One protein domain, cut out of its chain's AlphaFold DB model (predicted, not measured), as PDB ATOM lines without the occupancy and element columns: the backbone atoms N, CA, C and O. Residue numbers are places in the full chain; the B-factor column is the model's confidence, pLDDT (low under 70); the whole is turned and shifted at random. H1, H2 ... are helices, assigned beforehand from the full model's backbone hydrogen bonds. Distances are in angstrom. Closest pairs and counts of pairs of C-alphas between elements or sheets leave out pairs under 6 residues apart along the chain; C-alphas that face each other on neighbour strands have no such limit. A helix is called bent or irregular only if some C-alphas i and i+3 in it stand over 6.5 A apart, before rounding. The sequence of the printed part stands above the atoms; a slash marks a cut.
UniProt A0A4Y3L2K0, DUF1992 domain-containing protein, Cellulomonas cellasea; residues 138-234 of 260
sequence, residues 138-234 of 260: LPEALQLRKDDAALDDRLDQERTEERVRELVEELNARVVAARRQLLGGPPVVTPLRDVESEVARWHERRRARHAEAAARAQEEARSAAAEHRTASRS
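Overview. This is residues 138 to 234 of the 260 residues of the protein "DUF1992 domain-containing protein" of Cellulomonas cellasea (UniProt A0A4Y3L2K0). A long straight helix, H4, sticks out of a small helical head like a handle: its residues 207 to 234 stand free, while its first turns pack on one end of H3. In the head, H1 lies side by side with the other end of H3, the short H2 comes close to H3 and H4, and the unnamed residues 181 to 194 lead from the end of H3 back to H4. The printed part has 97 residues, with four named helices in the order H1, H2, H3, H4 and no named strand; the class is all helix. The whole is extended, with a radius of gyration of the C-alphas of 22.2 A and spans of 80 by 24 by 15 A, and the free arm of H4 makes the length.

Along the chain. H4, the longest helix, holds residues 195 to 234 and measures 58.8 A from C-alpha 195 at (24.651, -40.705, -27.757) to C-alpha 234 at (-32.612, -53.102, -23.382). H3, residues 161 to 180, measures 28.7 A. H1, residues 140 to 149, begins with C-alpha 140 at (31.128, -44.294, -47.991) and measures 14.1 A. H2, residues 151 to 155, measures 6.1 A. No helix is bent or irregular.

Arrangement. H4 touches H3 with its residues 195 to 199 alone, and H3 touches H4 with its residues 161 to 169 alone; the closest C-alphas, of Arg 165 and Val 195, are 6.0 A apart. H3 and H4 form a helical hairpin, running opposite ways at a steep tilt of 36 degrees, only just past shallow. H3 touches H1 with residues 171 to 178 alone, the closest C-alphas being those of Glu 140 and Ala 178, 6.8 A apart. H1 and H3 run opposite ways at a shallow tilt of 29 degrees. H2 is close to H3 but not clearly touching, with the C-alphas of Leu 155 and Val 164 closest at 5.9 A. H2 is likewise close to H4 but not clearly touching, with the C-alphas of Leu 155 and Trp 202 closest at 6.9 A. H1 and H2 meet only through their link, and H1 and H4 are apart. Every O i to N i+4 pair is within hydrogen-bond range in H2, H3 and H4, and 5 of 6 are in H1.

Size, cuts and confidence. The two C-alphas farthest apart, of Leu 183 and Ser 234, are 79.7 A apart. Without the free residues 207 to 234, the body has 69 residues and spans 40 by 17 by 14 A. The printed part has no cut. The links H1 to H2 and H2 to H3 are tight, and the link H3 to H4, 14 residues, is long. The mean pLDDT of the printed part is 90.6; residues 182 to 184 and residue 234 are under 70.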
ATOM      1  N   LEU A 138      27.590 -47.761 -52.860       75.94
ATOM      2  CA  LEU A 138      27.692 -46.318 -52.709       75.94
ATOM      3  C   LEU A 138      29.059 -45.953 -52.110       75.94
ATOM      4  O   LEU A 138      29.513 -46.619 -51.180       75.94
ATOM      5  N   PRO A 139      29.681 -44.850 -52.565       84.00
ATOM      6  CA  PRO A 139      30.788 -44.242 -51.839       84.00
ATOM      7  C   PRO A 139      30.425 -44.055 -50.360       84.00
ATOM      8  O   PRO A 139      29.307 -43.622 -50.062       84.00
ATOM      9  N   GLU A 140      31.369 -44.307 -49.448       84.00
ATOM     10  CA  GLU A 140      31.128 -44.294 -47.991       84.00
ATOM     11  C   GLU A 140      30.425 -43.009 -47.522       84.00
ATOM     12  O   GLU A 140      29.504 -43.046 -46.714       84.00
ATOM     13  N   ALA A 141      30.781 -41.858 -48.102       84.56
ATOM     14  CA  ALA A 141      30.148 -40.577 -47.792       84.56
ATOM     15  C   ALA A 141      28.631 -40.551 -48.069       84.56
ATOM     16  O   ALA A 141      27.887 -39.910 -47.329       84.56
ATOM     17  N   LEU A 142      28.162 -41.213 -49.131       86.19
ATOM     18  CA  LEU A 142      26.734 -41.305 -49.448       86.19
ATOM     19  C   LEU A 142      26.048 -42.389 -48.616       86.19
ATOM     20  O   LEU A 142      24.918 -42.179 -48.174       86.19
ATOM     21  N   GLN A 143      26.736 -43.502 -48.356       89.06
ATOM     22  CA  GLN A 143      26.224 -44.554 -47.482       89.06
ATOM     23  C   GLN A 143      25.968 -44.017 -46.067       89.06
ATOM     24  O   GLN A 143      24.882 -44.206 -45.533       89.06
ATOM     25  N   LEU A 144      26.899 -43.240 -45.505       91.06
ATOM     26  CA  LEU A 144      26.741 -42.610 -44.191       91.06
ATOM     27  C   LEU A 144      25.570 -41.629 -44.128       91.06
ATOM     28  O   LEU A 144      24.916 -41.534 -43.097       91.06
ATOM     29  N   ARG A 145      25.281 -40.891 -45.207       90.12
ATOM     30  CA  ARG A 145      24.094 -40.017 -45.256       90.12
ATOM     31  C   ARG A 145      22.803 -40.825 -45.251       90.12
ATOM     32  O   ARG A 145      21.843 -40.425 -44.603       90.12
ATOM     33  N   LYS A 146      22.775 -41.942 -45.980       90.88
ATOM     34  CA  LYS A 146      21.621 -42.845 -45.994       90.88
ATOM     35  C   LYS A 146      21.414 -43.484 -44.621       90.88
ATOM     36  O   LYS A 146      20.288 -43.520 -44.139       90.88
ATOM     37  N   ASP A 147      22.492 -43.948 -43.999       91.38
ATOM     38  CA  ASP A 147      22.447 -44.586 -42.686       91.38
ATOM     39  C   ASP A 147      22.025 -43.596 -41.592       91.38
ATOM     40  O   ASP A 147      21.210 -43.954 -40.750       91.38
ATOM     41  N   ASP A 148      22.511 -42.349 -41.639       93.94
ATOM     42  CA  ASP A 148      22.084 -41.276 -40.730       93.94
ATOM     43  C   ASP A 148      20.599 -40.923 -40.913       93.94
ATOM     44  O   ASP A 148      19.877 -40.777 -39.931       93.94
ATOM     45  N   ALA A 149      20.112 -40.860 -42.159       93.31
ATOM     46  CA  ALA A 149      18.700 -40.605 -42.445       93.31
ATOM     47  C   ALA A 149      17.777 -41.740 -41.966       93.31
ATOM     48  O   ALA A 149      16.647 -41.477 -41.565       93.31
ATOM     49  N   ALA A 150      18.250 -42.988 -41.994       93.81
ATOM     50  CA  ALA A 150      17.508 -44.160 -41.528       93.81
ATOM     51  C   ALA A 150      17.732 -44.476 -40.036       93.81
ATOM     52  O   ALA A 150      17.184 -45.457 -39.529       93.81
ATOM     53  N   LEU A 151      18.565 -43.699 -39.331       94.62
ATOM     54  CA  LEU A 151      18.973 -44.015 -37.965       94.62
ATOM     55  C   LEU A 151      17.781 -43.999 -37.007       94.62
ATOM     56  O   LEU A 151      17.608 -44.955 -36.259       94.62
ATOM     57  N   ASP A 152      16.942 -42.962 -37.063       93.38
ATOM     58  CA  ASP A 152      15.780 -42.824 -36.175       93.38
ATOM     59  C   ASP A 152      14.839 -44.041 -36.275       93.38
ATOM     60  O   ASP A 152      14.488 -44.636 -35.252       93.38
ATOM     61  N   ASP A 153      14.525 -44.483 -37.498       94.31
ATOM     62  CA  ASP A 153      13.683 -45.659 -37.753       94.31
ATOM     63  C   ASP A 153      14.316 -46.961 -37.247       94.31
ATOM     64  O   ASP A 153      13.614 -47.868 -36.792       94.31
ATOM     65  N   ARG A 154      15.647 -47.078 -37.329       95.19
ATOM     66  CA  ARG A 154      16.384 -48.233 -36.797       95.19
ATOM     67  C   ARG A 154      16.358 -48.243 -35.274       95.19
ATOM     68  O   ARG A 154      16.040 -49.274 -34.690       95.19
ATOM     69  N   LEU A 155      16.632 -47.107 -34.630       95.75
ATOM     70  CA  LEU A 155      16.595 -46.990 -33.169       95.75
ATOM     71  C   LEU A 155      15.198 -47.307 -32.617       95.75
ATOM     72  O   LEU A 155      15.063 -47.925 -31.561       95.75
ATOM     73  N   ASP A 156      14.144 -46.952 -33.349       93.62
ATOM     74  CA  ASP A 156      12.763 -47.197 -32.932       93.62
ATOM     75  C   ASP A 156      12.340 -48.667 -32.921       93.62
ATOM     76  O   ASP A 156      11.339 -48.998 -32.261       93.62
ATOM     77  N   GLN A 157      13.091 -49.530 -33.610       94.38
ATOM     78  CA  GLN A 157      12.918 -50.984 -33.614       94.38
ATOM     79  C   GLN A 157      13.621 -51.652 -32.425       94.38
ATOM     80  O   GLN A 157      13.246 -52.761 -32.035       94.38
ATOM     81  N   GLU A 158      14.596 -50.976 -31.816       95.62
ATOM     82  CA  GLU A 158      15.383 -51.540 -30.731       95.62
ATOM     83  C   GLU A 158      14.627 -51.564 -29.400       95.62
ATOM     84  O   GLU A 158      13.784 -50.714 -29.071       95.62
ATOM     85  N   ARG A 159      14.917 -52.604 -28.611       92.06
ATOM     86  CA  ARG A 159      14.242 -52.863 -27.330       92.06
ATOM     87  C   ARG A 159      15.047 -52.413 -26.120       92.06
ATOM     88  O   ARG A 159      14.431 -52.165 -25.085       92.06
ATOM     89  N   THR A 160      16.364 -52.336 -26.251       94.94
ATOM     90  CA  THR A 160      17.302 -52.078 -25.158       94.94
ATOM     91  C   THR A 160      18.072 -50.788 -25.401       94.94
ATOM     92  O   THR A 160      18.378 -50.432 -26.538       94.94
ATOM     93  N   GLU A 161      18.375 -50.084 -24.314       95.81
ATOM     94  CA  GLU A 161      19.126 -48.829 -24.358       95.81
ATOM     95  C   GLU A 161      20.578 -49.069 -24.775       95.81
ATOM     96  O   GLU A 161      21.138 -48.305 -25.555       95.81
ATOM     97  N   GLU A 162      21.168 -50.170 -24.313       96.38
ATOM     98  CA  GLU A 162      22.526 -50.584 -24.653       96.38
ATOM     99  C   GLU A 162      22.685 -50.715 -26.168       96.38
ATOM    100  O   GLU A 162      23.632 -50.186 -26.744       96.38
ATOM    101  N   ARG A 163      21.698 -51.326 -26.837       96.75
ATOM    102  CA  ARG A 163      21.741 -51.505 -28.288       96.75
ATOM    103  C   ARG A 163      21.598 -50.185 -29.043       96.75
ATOM    104  O   ARG A 163      22.241 -49.995 -30.072       96.75
ATOM    105  N   VAL A 164      20.787 -49.262 -28.526       96.25
ATOM    106  CA  VAL A 164      20.671 -47.902 -29.072       96.25
ATOM    107  C   VAL A 164      22.010 -47.175 -28.977       96.25
ATOM    108  O   VAL A 164      22.455 -46.614 -29.978       96.25
ATOM    109  N   ARG A 165      22.685 -47.234 -27.818       97.75
ATOM    110  CA  ARG A 165      24.020 -46.640 -27.647       97.75
ATOM    111  C   ARG A 165      25.025 -47.224 -28.636       97.75
ATOM    112  O   ARG A 165      25.651 -46.467 -29.373       97.75
ATOM    113  N   GLU A 166      25.104 -48.551 -28.721       97.31
ATOM    114  CA  GLU A 166      25.998 -49.255 -29.647       97.31
ATOM    115  C   GLU A 166      25.803 -48.813 -31.103       97.31
ATOM    116  O   GLU A 166      26.777 -48.546 -31.800       97.31
ATOM    117  N   LEU A 167      24.556 -48.712 -31.576       96.75
ATOM    118  CA  LEU A 167      24.264 -48.325 -32.961       96.75
ATOM    119  C   LEU A 167      24.695 -46.888 -33.276       96.75
ATOM    120  O   LEU A 167      25.204 -46.616 -34.367       96.75
ATOM    121  N   VAL A 168      24.490 -45.963 -32.335       97.06
ATOM    122  CA  VAL A 168      24.914 -44.565 -32.494       97.06
ATOM    123  C   VAL A 168      26.442 -44.467 -32.469       97.06
ATOM    124  O   VAL A 168      27.032 -43.765 -33.293       97.06
ATOM    125  N   GLU A 169      27.098 -45.201 -31.572       97.44
ATOM    126  CA  GLU A 169      28.559 -45.277 -31.492       97.44
ATOM    127  C   GLU A 169      29.175 -45.900 -32.748       97.44
ATOM    128  O   GLU A 169      30.161 -45.375 -33.267       97.44
ATOM    129  N   GLU A 170      28.575 -46.961 -33.288       96.56
ATOM    130  CA  GLU A 170      28.997 -47.605 -34.534       96.56
ATOM    131  C   GLU A 170      28.933 -46.627 -35.715       96.56
ATOM    132  O   GLU A 170      29.898 -46.495 -36.478       96.56
ATOM    133  N   LEU A 171      27.825 -45.886 -35.847       95.62
ATOM    134  CA  LEU A 171      27.684 -44.858 -36.879       95.62
ATOM    135  C   LEU A 171      28.755 -43.775 -36.716       95.62
ATOM    136  O   LEU A 171      29.449 -43.437 -37.678       95.62
ATOM    137  N   ASN A 172      28.931 -43.257 -35.501       96.50
ATOM    138  CA  ASN A 172      29.929 -42.236 -35.203       96.50
ATOM    139  C   ASN A 172      31.352 -42.718 -35.516       96.50
ATOM    140  O   ASN A 172      32.131 -41.986 -36.134       96.50
ATOM    141  N   ALA A 173      31.693 -43.954 -35.146       95.31
ATOM    142  CA  ALA A 173      32.988 -44.558 -35.432       95.31
ATOM    143  C   ALA A 173      33.243 -44.633 -36.943       95.31
ATOM    144  O   ALA A 173      34.323 -44.250 -37.404       95.31
ATOM    145  N   ARG A 174      32.237 -45.036 -37.727       92.38
ATOM    146  CA  ARG A 174      32.324 -45.053 -39.192       92.38
ATOM    147  C   ARG A 174      32.460 -43.657 -39.794       92.38
ATOM    148  O   ARG A 174      33.297 -43.468 -40.673       92.38
ATOM    149  N   VAL A 175      31.723 -42.659 -39.301       91.94
ATOM    150  CA  VAL A 175      31.875 -41.256 -39.738       91.94
ATOM    151  C   VAL A 175      33.301 -40.764 -39.482       91.94
ATOM    152  O   VAL A 175      33.915 -40.150 -40.359       91.94
ATOM    153  N   VAL A 176      33.857 -41.046 -38.302       92.69
ATOM    154  CA  VAL A 176      35.235 -40.675 -37.954       92.69
ATOM    155  C   VAL A 176      36.243 -41.399 -38.848       92.69
ATOM    156  O   VAL A 176      37.156 -40.755 -39.366       92.69
ATOM    157  N   ALA A 177      36.079 -42.705 -39.062       90.50
ATOM    158  CA  ALA A 177      36.945 -43.490 -39.938       90.50
ATOM    159  C   ALA A 177      36.921 -42.949 -41.375       90.50
ATOM    160  O   ALA A 177      37.973 -42.654 -41.938       90.50
ATOM    161  N   ALA A 178      35.732 -42.698 -41.927       87.94
ATOM    162  CA  ALA A 178      35.563 -42.165 -43.274       87.94
ATOM    163  C   ALA A 178      36.215 -40.783 -43.444       87.94
ATOM    164  O   ALA A 178      36.855 -40.520 -44.462       87.94
ATOM    165  N   ARG A 179      36.124 -39.907 -42.433       87.81
ATOM    166  CA  ARG A 179      36.819 -38.606 -42.430       87.81
ATOM    167  C   ARG A 179      38.343 -38.745 -42.364       87.81
ATOM    168  O   ARG A 179      39.048 -37.905 -42.915       87.81
ATOM    169  N   ARG A 180      38.854 -39.783 -41.695       88.44
ATOM    170  CA  ARG A 180      40.296 -40.061 -41.557       88.44
ATOM    171  C   ARG A 180      40.900 -40.776 -42.762       88.44
ATOM    172  O   ARG A 180      42.110 -40.717 -42.936       88.44
ATOM    173  N   GLN A 181      40.077 -41.433 -43.575       77.88
ATOM    174  CA  GLN A 181      40.527 -42.320 -44.643       77.88
ATOM    175  C   GLN A 181      41.395 -41.601 -45.701       77.88
ATOM    176  O   GLN A 181      42.219 -42.256 -46.319       77.88
ATOM    177  N   LEU A 182      41.258 -40.279 -45.911       65.56
ATOM    178  CA  LEU A 182      42.051 -39.444 -46.850       65.56
ATOM    179  C   LEU A 182      42.203 -39.988 -48.296       65.56
ATOM    180  O   LEU A 182      42.940 -39.408 -49.088       65.56
ATOM    181  N   LEU A 183      41.473 -41.040 -48.684       67.12
ATOM    182  CA  LEU A 183      41.614 -41.759 -49.961       67.12
ATOM    183  C   LEU A 183      41.089 -40.996 -51.192       67.12
ATOM    184  O   LEU A 183      41.040 -41.555 -52.284       67.12
ATOM    185  N   GLY A 184      40.722 -39.721 -51.042       68.50
ATOM    186  CA  GLY A 184      40.043 -38.962 -52.088       68.50
ATOM    187  C   GLY A 184      38.618 -39.474 -52.328       68.50
ATOM    188  O   GLY A 184      38.326 -40.665 -52.279       68.50
ATOM    189  N   GLY A 185      37.683 -38.553 -52.536       73.75
ATOM    190  CA  GLY A 185      36.271 -38.877 -52.722       73.75
ATOM    191  C   GLY A 185      35.359 -37.723 -52.312       73.75
ATOM    192  O   GLY A 185      35.844 -36.703 -51.812       73.75
ATOM    193  N   PRO A 186      34.038 -37.852 -52.530       78.19
ATOM    194  CA  PRO A 186      33.071 -36.856 -52.088       78.19
ATOM    195  C   PRO A 186      33.211 -36.580 -50.581       78.19
ATOM    196  O   PRO A 186      33.390 -37.522 -49.806       78.19
ATOM    197  N   PRO A 187      33.114 -35.316 -50.138       80.62
ATOM    198  CA  PRO A 187      33.340 -34.969 -48.742       80.62
ATOM    199  C   PRO A 187      32.303 -35.625 -47.817       80.62
ATOM    200  O   PRO A 187      31.091 -35.591 -48.071       80.62
ATOM    201  N   VAL A 188      32.789 -36.181 -46.703       84.31
ATOM    202  CA  VAL A 188      31.956 -36.736 -45.628       84.31
ATOM    203  C   VAL A 188      31.403 -35.584 -44.789       84.31
ATOM    204  O   VAL A 188      32.074 -35.057 -43.907       84.31
ATOM    205  N   VAL A 189      30.165 -35.187 -45.081       86.00
ATOM    206  CA  VAL A 189      29.462 -34.089 -44.385       86.00
ATOM    207  C   VAL A 189      28.528 -34.569 -43.271       86.00
ATOM    208  O   VAL A 189      27.966 -33.740 -42.564       86.00
ATOM    209  N   THR A 190      28.342 -35.884 -43.109       89.38
ATOM    210  CA  THR A 190      27.459 -36.454 -42.080       89.38
ATOM    211  C   THR A 190      27.953 -36.048 -40.686       89.38
ATOM    212  O   THR A 190      29.137 -36.271 -40.401       89.38
ATOM    213  N   PRO A 191      27.118 -35.410 -39.844       91.25
ATOM    214  CA  PRO A 191      27.503 -34.993 -38.497       91.25
ATOM    215  C   PRO A 191      27.646 -36.195 -37.554       91.25
ATOM    216  O   PRO A 191      27.152 -37.282 -37.839       91.25
ATOM    217  N   LEU A 192      28.335 -35.990 -36.430       94.81
ATOM    218  CA  LEU A 192      28.313 -36.952 -35.327       94.81
ATOM    219  C   LEU A 192      27.050 -36.733 -34.494       94.81
ATOM    220  O   LEU A 192      26.613 -35.594 -34.320       94.81
ATOM    221  N   ARG A 193      26.493 -37.827 -33.985       94.44
ATOM    222  CA  ARG A 193      25.292 -37.855 -33.146       94.44
ATOM    223  C   ARG A 193      25.702 -37.950 -31.681       94.44
ATOM    224  O   ARG A 193      26.589 -38.733 -31.347       94.44
ATOM    225  N   ASP A 194      25.077 -37.168 -30.809       96.69
ATOM    226  CA  ASP A 194      25.315 -37.280 -29.368       96.69
ATOM    227  C   ASP A 194      24.517 -38.455 -28.788       96.69
ATOM    228  O   ASP A 194      23.291 -38.491 -28.896       96.69
ATOM    229  N   VAL A 195      25.220 -39.418 -28.189       96.06
ATOM    230  CA  VAL A 195      24.651 -40.705 -27.757       96.06
ATOM    231  C   VAL A 195      23.542 -40.511 -26.726       96.06
ATOM    232  O   VAL A 195      22.450 -41.056 -26.883       96.06
ATOM    233  N   GLU A 196      23.789 -39.699 -25.700       96.75
ATOM    234  CA  GLU A 196      22.826 -39.495 -24.617       96.75
ATOM    235  C   GLU A 196      21.584 -38.735 -25.100       96.75
ATOM    236  O   GLU A 196      20.463 -39.065 -24.705       96.75
ATOM    237  N   SER A 197      21.746 -37.777 -26.020       95.69
ATOM    238  CA  SER A 197      20.613 -37.095 -26.647       95.69
ATOM    239  C   SER A 197      19.723 -38.051 -27.448       95.69
ATOM    240  O   SER A 197      18.497 -37.985 -27.334       95.69
ATOM    241  N   GLU A 198      20.304 -38.980 -28.215       96.38
ATOM    242  CA  GLU A 198      19.527 -39.921 -29.026       96.38
ATOM    243  C   GLU A 198      18.849 -40.989 -28.156       96.38
ATOM    244  O   GLU A 198      17.693 -41.340 -28.401       96.38
ATOM    245  N   VAL A 199      19.495 -41.429 -27.070       96.44
ATOM    246  CA  VAL A 199      18.868 -42.290 -26.053       96.44
ATOM    247  C   VAL A 199      17.667 -41.593 -25.405       96.44
ATOM    248  O   VAL A 199      16.595 -42.192 -25.274       96.44
ATOM    249  N   ALA A 200      17.798 -40.316 -25.036       96.31
ATOM    250  CA  ALA A 200      16.698 -39.550 -24.453       96.31
ATOM    251  C   ALA A 200      15.507 -39.421 -25.420       96.31
ATOM    252  O   ALA A 200      14.357 -39.634 -25.015       96.31
ATOM    253  N   ARG A 201      15.776 -39.144 -26.704       95.38
ATOM    254  CA  ARG A 201      14.756 -39.071 -27.766       95.38
ATOM    255  C   ARG A 201      14.089 -40.422 -28.008       95.38
ATOM    256  O   ARG A 201      12.865 -40.485 -28.120       95.38
ATOM    257  N   TRP A 202      14.854 -41.511 -28.023       96.62
ATOM    258  CA  TRP A 202      14.315 -42.867 -28.129       96.62
ATOM    259  C   TRP A 202      13.361 -43.192 -26.973       96.62
ATOM    260  O   TRP A 202      12.235 -43.654 -27.196       96.62
ATOM    261  N   HIS A 203      13.760 -42.881 -25.737       95.50
ATOM    262  CA  HIS A 203      12.907 -43.045 -24.558       95.50
ATOM    263  C   HIS A 203      11.623 -42.223 -24.659       95.50
ATOM    264  O   HIS A 203      10.544 -42.717 -24.329       95.50
ATOM    265  N   GLU A 204      11.711 -40.979 -25.126       95.38
ATOM    266  CA  GLU A 204      10.548 -40.118 -25.340       95.38
ATOM    267  C   GLU A 204       9.572 -40.710 -26.360       95.38
ATOM    268  O   GLU A 204       8.392 -40.890 -26.038       95.38
ATOM    269  N   ARG A 205      10.061 -41.115 -27.539       94.12
ATOM    270  CA  ARG A 205       9.239 -41.770 -28.568       94.12
ATOM    271  C   ARG A 205       8.599 -43.053 -28.043       94.12
ATOM    272  O   ARG A 205       7.432 -43.336 -28.312       94.12
ATOM    273  N   ARG A 206       9.327 -43.833 -27.240       93.12
ATOM    274  CA  ARG A 206       8.805 -45.056 -26.617       93.12
ATOM    275  C   ARG A 206       7.704 -44.755 -25.598       93.12
ATOM    276  O   ARG A 206       6.669 -45.420 -25.624       93.12
ATOM    277  N   ARG A 207       7.887 -43.754 -24.732       94.12
ATOM    278  CA  ARG A 207       6.857 -43.325 -23.772       94.12
ATOM    279  C   ARG A 207       5.603 -42.821 -24.480       94.12
ATOM    280  O   ARG A 207       4.510 -43.196 -24.069       94.12
ATOM    281  N   ALA A 208       5.753 -42.043 -25.552       93.38
ATOM    282  CA  ALA A 208       4.631 -41.575 -26.362       93.38
ATOM    283  C   ALA A 208       3.831 -42.751 -26.949       93.38
ATOM    284  O   ALA A 208       2.623 -42.836 -26.733       93.38
ATOM    285  N   ARG A 209       4.509 -43.731 -27.571       91.19
ATOM    286  CA  ARG A 209       3.866 -44.952 -28.098       91.19
ATOM    287  C   ARG A 209       3.110 -45.736 -27.020       91.19
ATOM    288  O   ARG A 209       1.985 -46.174 -27.254       91.19
ATOM    289  N   HIS A 210       3.697 -45.897 -25.831       91.69
ATOM    290  CA  HIS A 210       3.030 -46.574 -24.707       91.69
ATOM    291  C   HIS A 210       1.823 -45.795 -24.182       91.69
ATOM    292  O   HIS A 210       0.786 -46.397 -23.910       91.69
ATOM    293  N   ALA A 211       1.925 -44.470 -24.072       93.62
ATOM    294  CA  ALA A 211       0.819 -43.619 -23.644       93.62
ATOM    295  C   ALA A 211      -0.355 -43.675 -24.636       93.62
ATOM    296  O   ALA A 211      -1.503 -43.824 -24.223       93.62
ATOM    297  N   GLU A 212      -0.077 -43.635 -25.940       94.06
ATOM    298  CA  GLU A 212      -1.094 -43.797 -26.982       94.06
ATOM    299  C   GLU A 212      -1.755 -45.177 -26.952       94.06
ATOM    300  O   GLU A 212      -2.972 -45.280 -27.106       94.06
ATOM    301  N   ALA A 213      -0.973 -46.244 -26.767       93.12
ATOM    302  CA  ALA A 213      -1.508 -47.599 -26.655       93.12
ATOM    303  C   ALA A 213      -2.411 -47.742 -25.419       93.12
ATOM    304  O   ALA A 213      -3.506 -48.298 -25.513       93.12
ATOM    305  N   ALA A 214      -2.001 -47.172 -24.282       93.62
ATOM    306  CA  ALA A 214      -2.812 -47.138 -23.070       93.62
ATOM    307  C   ALA A 214      -4.111 -46.337 -23.267       93.62
ATOM    308  O   ALA A 214      -5.174 -46.785 -22.839       93.62
ATOM    309  N   ALA A 215      -4.056 -45.190 -23.950       94.38
ATOM    310  CA  ALA A 215      -5.236 -44.382 -24.253       94.38
ATOM    311  C   ALA A 215      -6.229 -45.121 -25.169       94.38
ATOM    312  O   ALA A 215      -7.431 -45.109 -24.899       94.38
ATOM    313  N   ARG A 216      -5.734 -45.821 -26.203       95.19
ATOM    314  CA  ARG A 216      -6.559 -46.670 -27.081       95.19
ATOM    315  C   ARG A 216      -7.240 -47.792 -26.300       95.19
ATOM    316  O   ARG A 216      -8.457 -47.920 -26.373       95.19
ATOM    317  N   ALA A 217      -6.492 -48.514 -25.464       93.56
ATOM    318  CA  ALA A 217      -7.049 -49.569 -24.616       93.56
ATOM    319  C   ALA A 217      -8.113 -49.038 -23.634       93.56
ATOM    320  O   ALA A 217      -9.128 -49.689 -23.389       93.56
ATOM    321  N   GLN A 218      -7.918 -47.833 -23.085       93.62
ATOM    322  CA  GLN A 218      -8.914 -47.184 -22.229       93.62
ATOM    323  C   GLN A 218     -10.181 -46.788 -22.995       93.62
ATOM    324  O   GLN A 218     -11.273 -46.891 -22.438       93.62
ATOM    325  N   GLU A 219     -10.064 -46.310 -24.234       94.25
ATOM    326  CA  GLU A 219     -11.217 -45.979 -25.081       94.25
ATOM    327  C   GLU A 219     -12.003 -47.234 -25.474       94.25
ATOM    328  O   GLU A 219     -13.229 -47.253 -25.364       94.25
ATOM    329  N   GLU A 220     -11.310 -48.313 -25.838       94.25
ATOM    330  CA  GLU A 220     -11.919 -49.616 -26.122       94.25
ATOM    331  C   GLU A 220     -12.652 -50.165 -24.891       94.25
ATOM    332  O   GLU A 220     -13.814 -50.562 -24.981       94.25
ATOM    333  N   ALA A 221     -12.031 -50.101 -23.708       93.00
ATOM    334  CA  ALA A 221     -12.665 -50.514 -22.457       93.00
ATOM    335  C   ALA A 221     -13.887 -49.647 -22.103       93.00
ATOM    336  O   ALA A 221     -14.912 -50.171 -21.656       93.00
ATOM    337  N   ARG A 222     -13.813 -48.324 -22.318       94.12
ATOM    338  CA  ARG A 222     -14.942 -47.400 -22.110       94.12
ATOM    339  C   ARG A 222     -16.092 -47.685 -23.073       94.12
ATOM    340  O   ARG A 222     -17.245 -47.707 -22.632       94.12
ATOM    341  N   SER A 223     -15.783 -47.945 -24.340       92.56
ATOM    342  CA  SER A 223     -16.755 -48.289 -25.385       92.56
ATOM    343  C   SER A 223     -17.438 -49.618 -25.075       92.56
ATOM    344  O   SER A 223     -18.665 -49.668 -24.978       92.56
ATOM    345  N   ALA A 224     -16.662 -50.656 -24.751       92.50
ATOM    346  CA  ALA A 224     -17.189 -51.945 -24.318       92.50
ATOM    347  C   ALA A 224     -18.089 -51.794 -23.079       92.50
ATOM    348  O   ALA A 224     -19.205 -52.311 -23.050       92.50
ATOM    349  N   ALA A 225     -17.674 -51.038 -22.056       91.44
ATOM    350  CA  ALA A 225     -18.500 -50.804 -20.869       91.44
ATOM    351  C   ALA A 225     -19.798 -50.026 -21.178       91.44
ATOM    352  O   ALA A 225     -20.827 -50.240 -20.527       91.44
ATOM    353  N   ALA A 226     -19.782 -49.114 -22.154       90.81
ATOM    354  CA  ALA A 226     -20.981 -48.426 -22.625       90.81
ATOM    355  C   ALA A 226     -21.940 -49.394 -23.337       90.81
ATOM    356  O   ALA A 226     -23.122 -49.434 -22.987       90.81
ATOM    357  N   GLU A 227     -21.432 -50.233 -24.239       89.00
ATOM    358  CA  GLU A 227     -22.210 -51.263 -24.935       89.00
ATOM    359  C   GLU A 227     -22.877 -52.229 -23.948       89.00
ATOM    360  O   GLU A 227     -24.097 -52.405 -23.987       89.00
ATOM    361  N   HIS A 228     -22.127 -52.757 -22.974       87.81
ATOM    362  CA  HIS A 228     -22.672 -53.641 -21.936       87.81
ATOM    363  C   HIS A 228     -23.795 -52.969 -21.124       87.81
ATOM    364  O   HIS A 228     -24.803 -53.610 -20.813       87.81
ATOM    365  N   ARG A 229     -23.674 -51.667 -20.811       84.50
ATOM    366  CA  ARG A 229     -24.735 -50.896 -20.129       84.50
ATOM    367  C   ARG A 229     -25.977 -50.697 -20.997       84.50
ATOM    368  O   ARG A 229     -27.092 -50.722 -20.479       84.50
ATOM    369  N   THR A 230     -25.815 -50.486 -22.301       83.06
ATOM    370  CA  THR A 230     -26.963 -50.372 -23.217       83.06
ATOM    371  C   THR A 230     -27.676 -51.711 -23.406       83.06
ATOM    372  O   THR A 230     -28.907 -51.759 -23.347       83.06
ATOM    373  N   ALA A 231     -26.925 -52.811 -23.527       81.00
ATOM    374  CA  ALA A 231     -27.461 -54.163 -23.652       81.00
ATOM    375  C   ALA A 231     -28.197 -54.635 -22.384       81.00
ATOM    376  O   ALA A 231     -29.209 -55.335 -22.474       81.00
ATOM    377  N   SER A 232     -27.733 -54.241 -21.192       75.19
ATOM    378  CA  SER A 232     -28.437 -54.554 -19.942       75.19
ATOM    379  C   SER A 232     -29.738 -53.758 -19.790       75.19
ATOM    380  O   SER A 232     -30.750 -54.328 -19.383       75.19
ATOM    381  N   ARG A 233     -29.755 -52.478 -20.200       74.25
ATOM    382  CA  ARG A 233     -30.965 -51.635 -20.216       74.25
ATOM    383  C   ARG A 233     -32.025 -52.103 -21.217       74.25
ATOM    384  O   ARG A 233     -33.210 -52.018 -20.911       74.25
ATOM    385  N   SER A 234     -31.639 -52.602 -22.393       69.31
ATOM    386  CA  SER A 234     -32.612 -53.102 -23.382       69.31
ATOM    387  C   SER A 234     -33.241 -54.441 -22.973       69.31
ATOM    388  O   SER A 234     -34.382 -54.719 -23.338       69.31
TER     389      SER A 234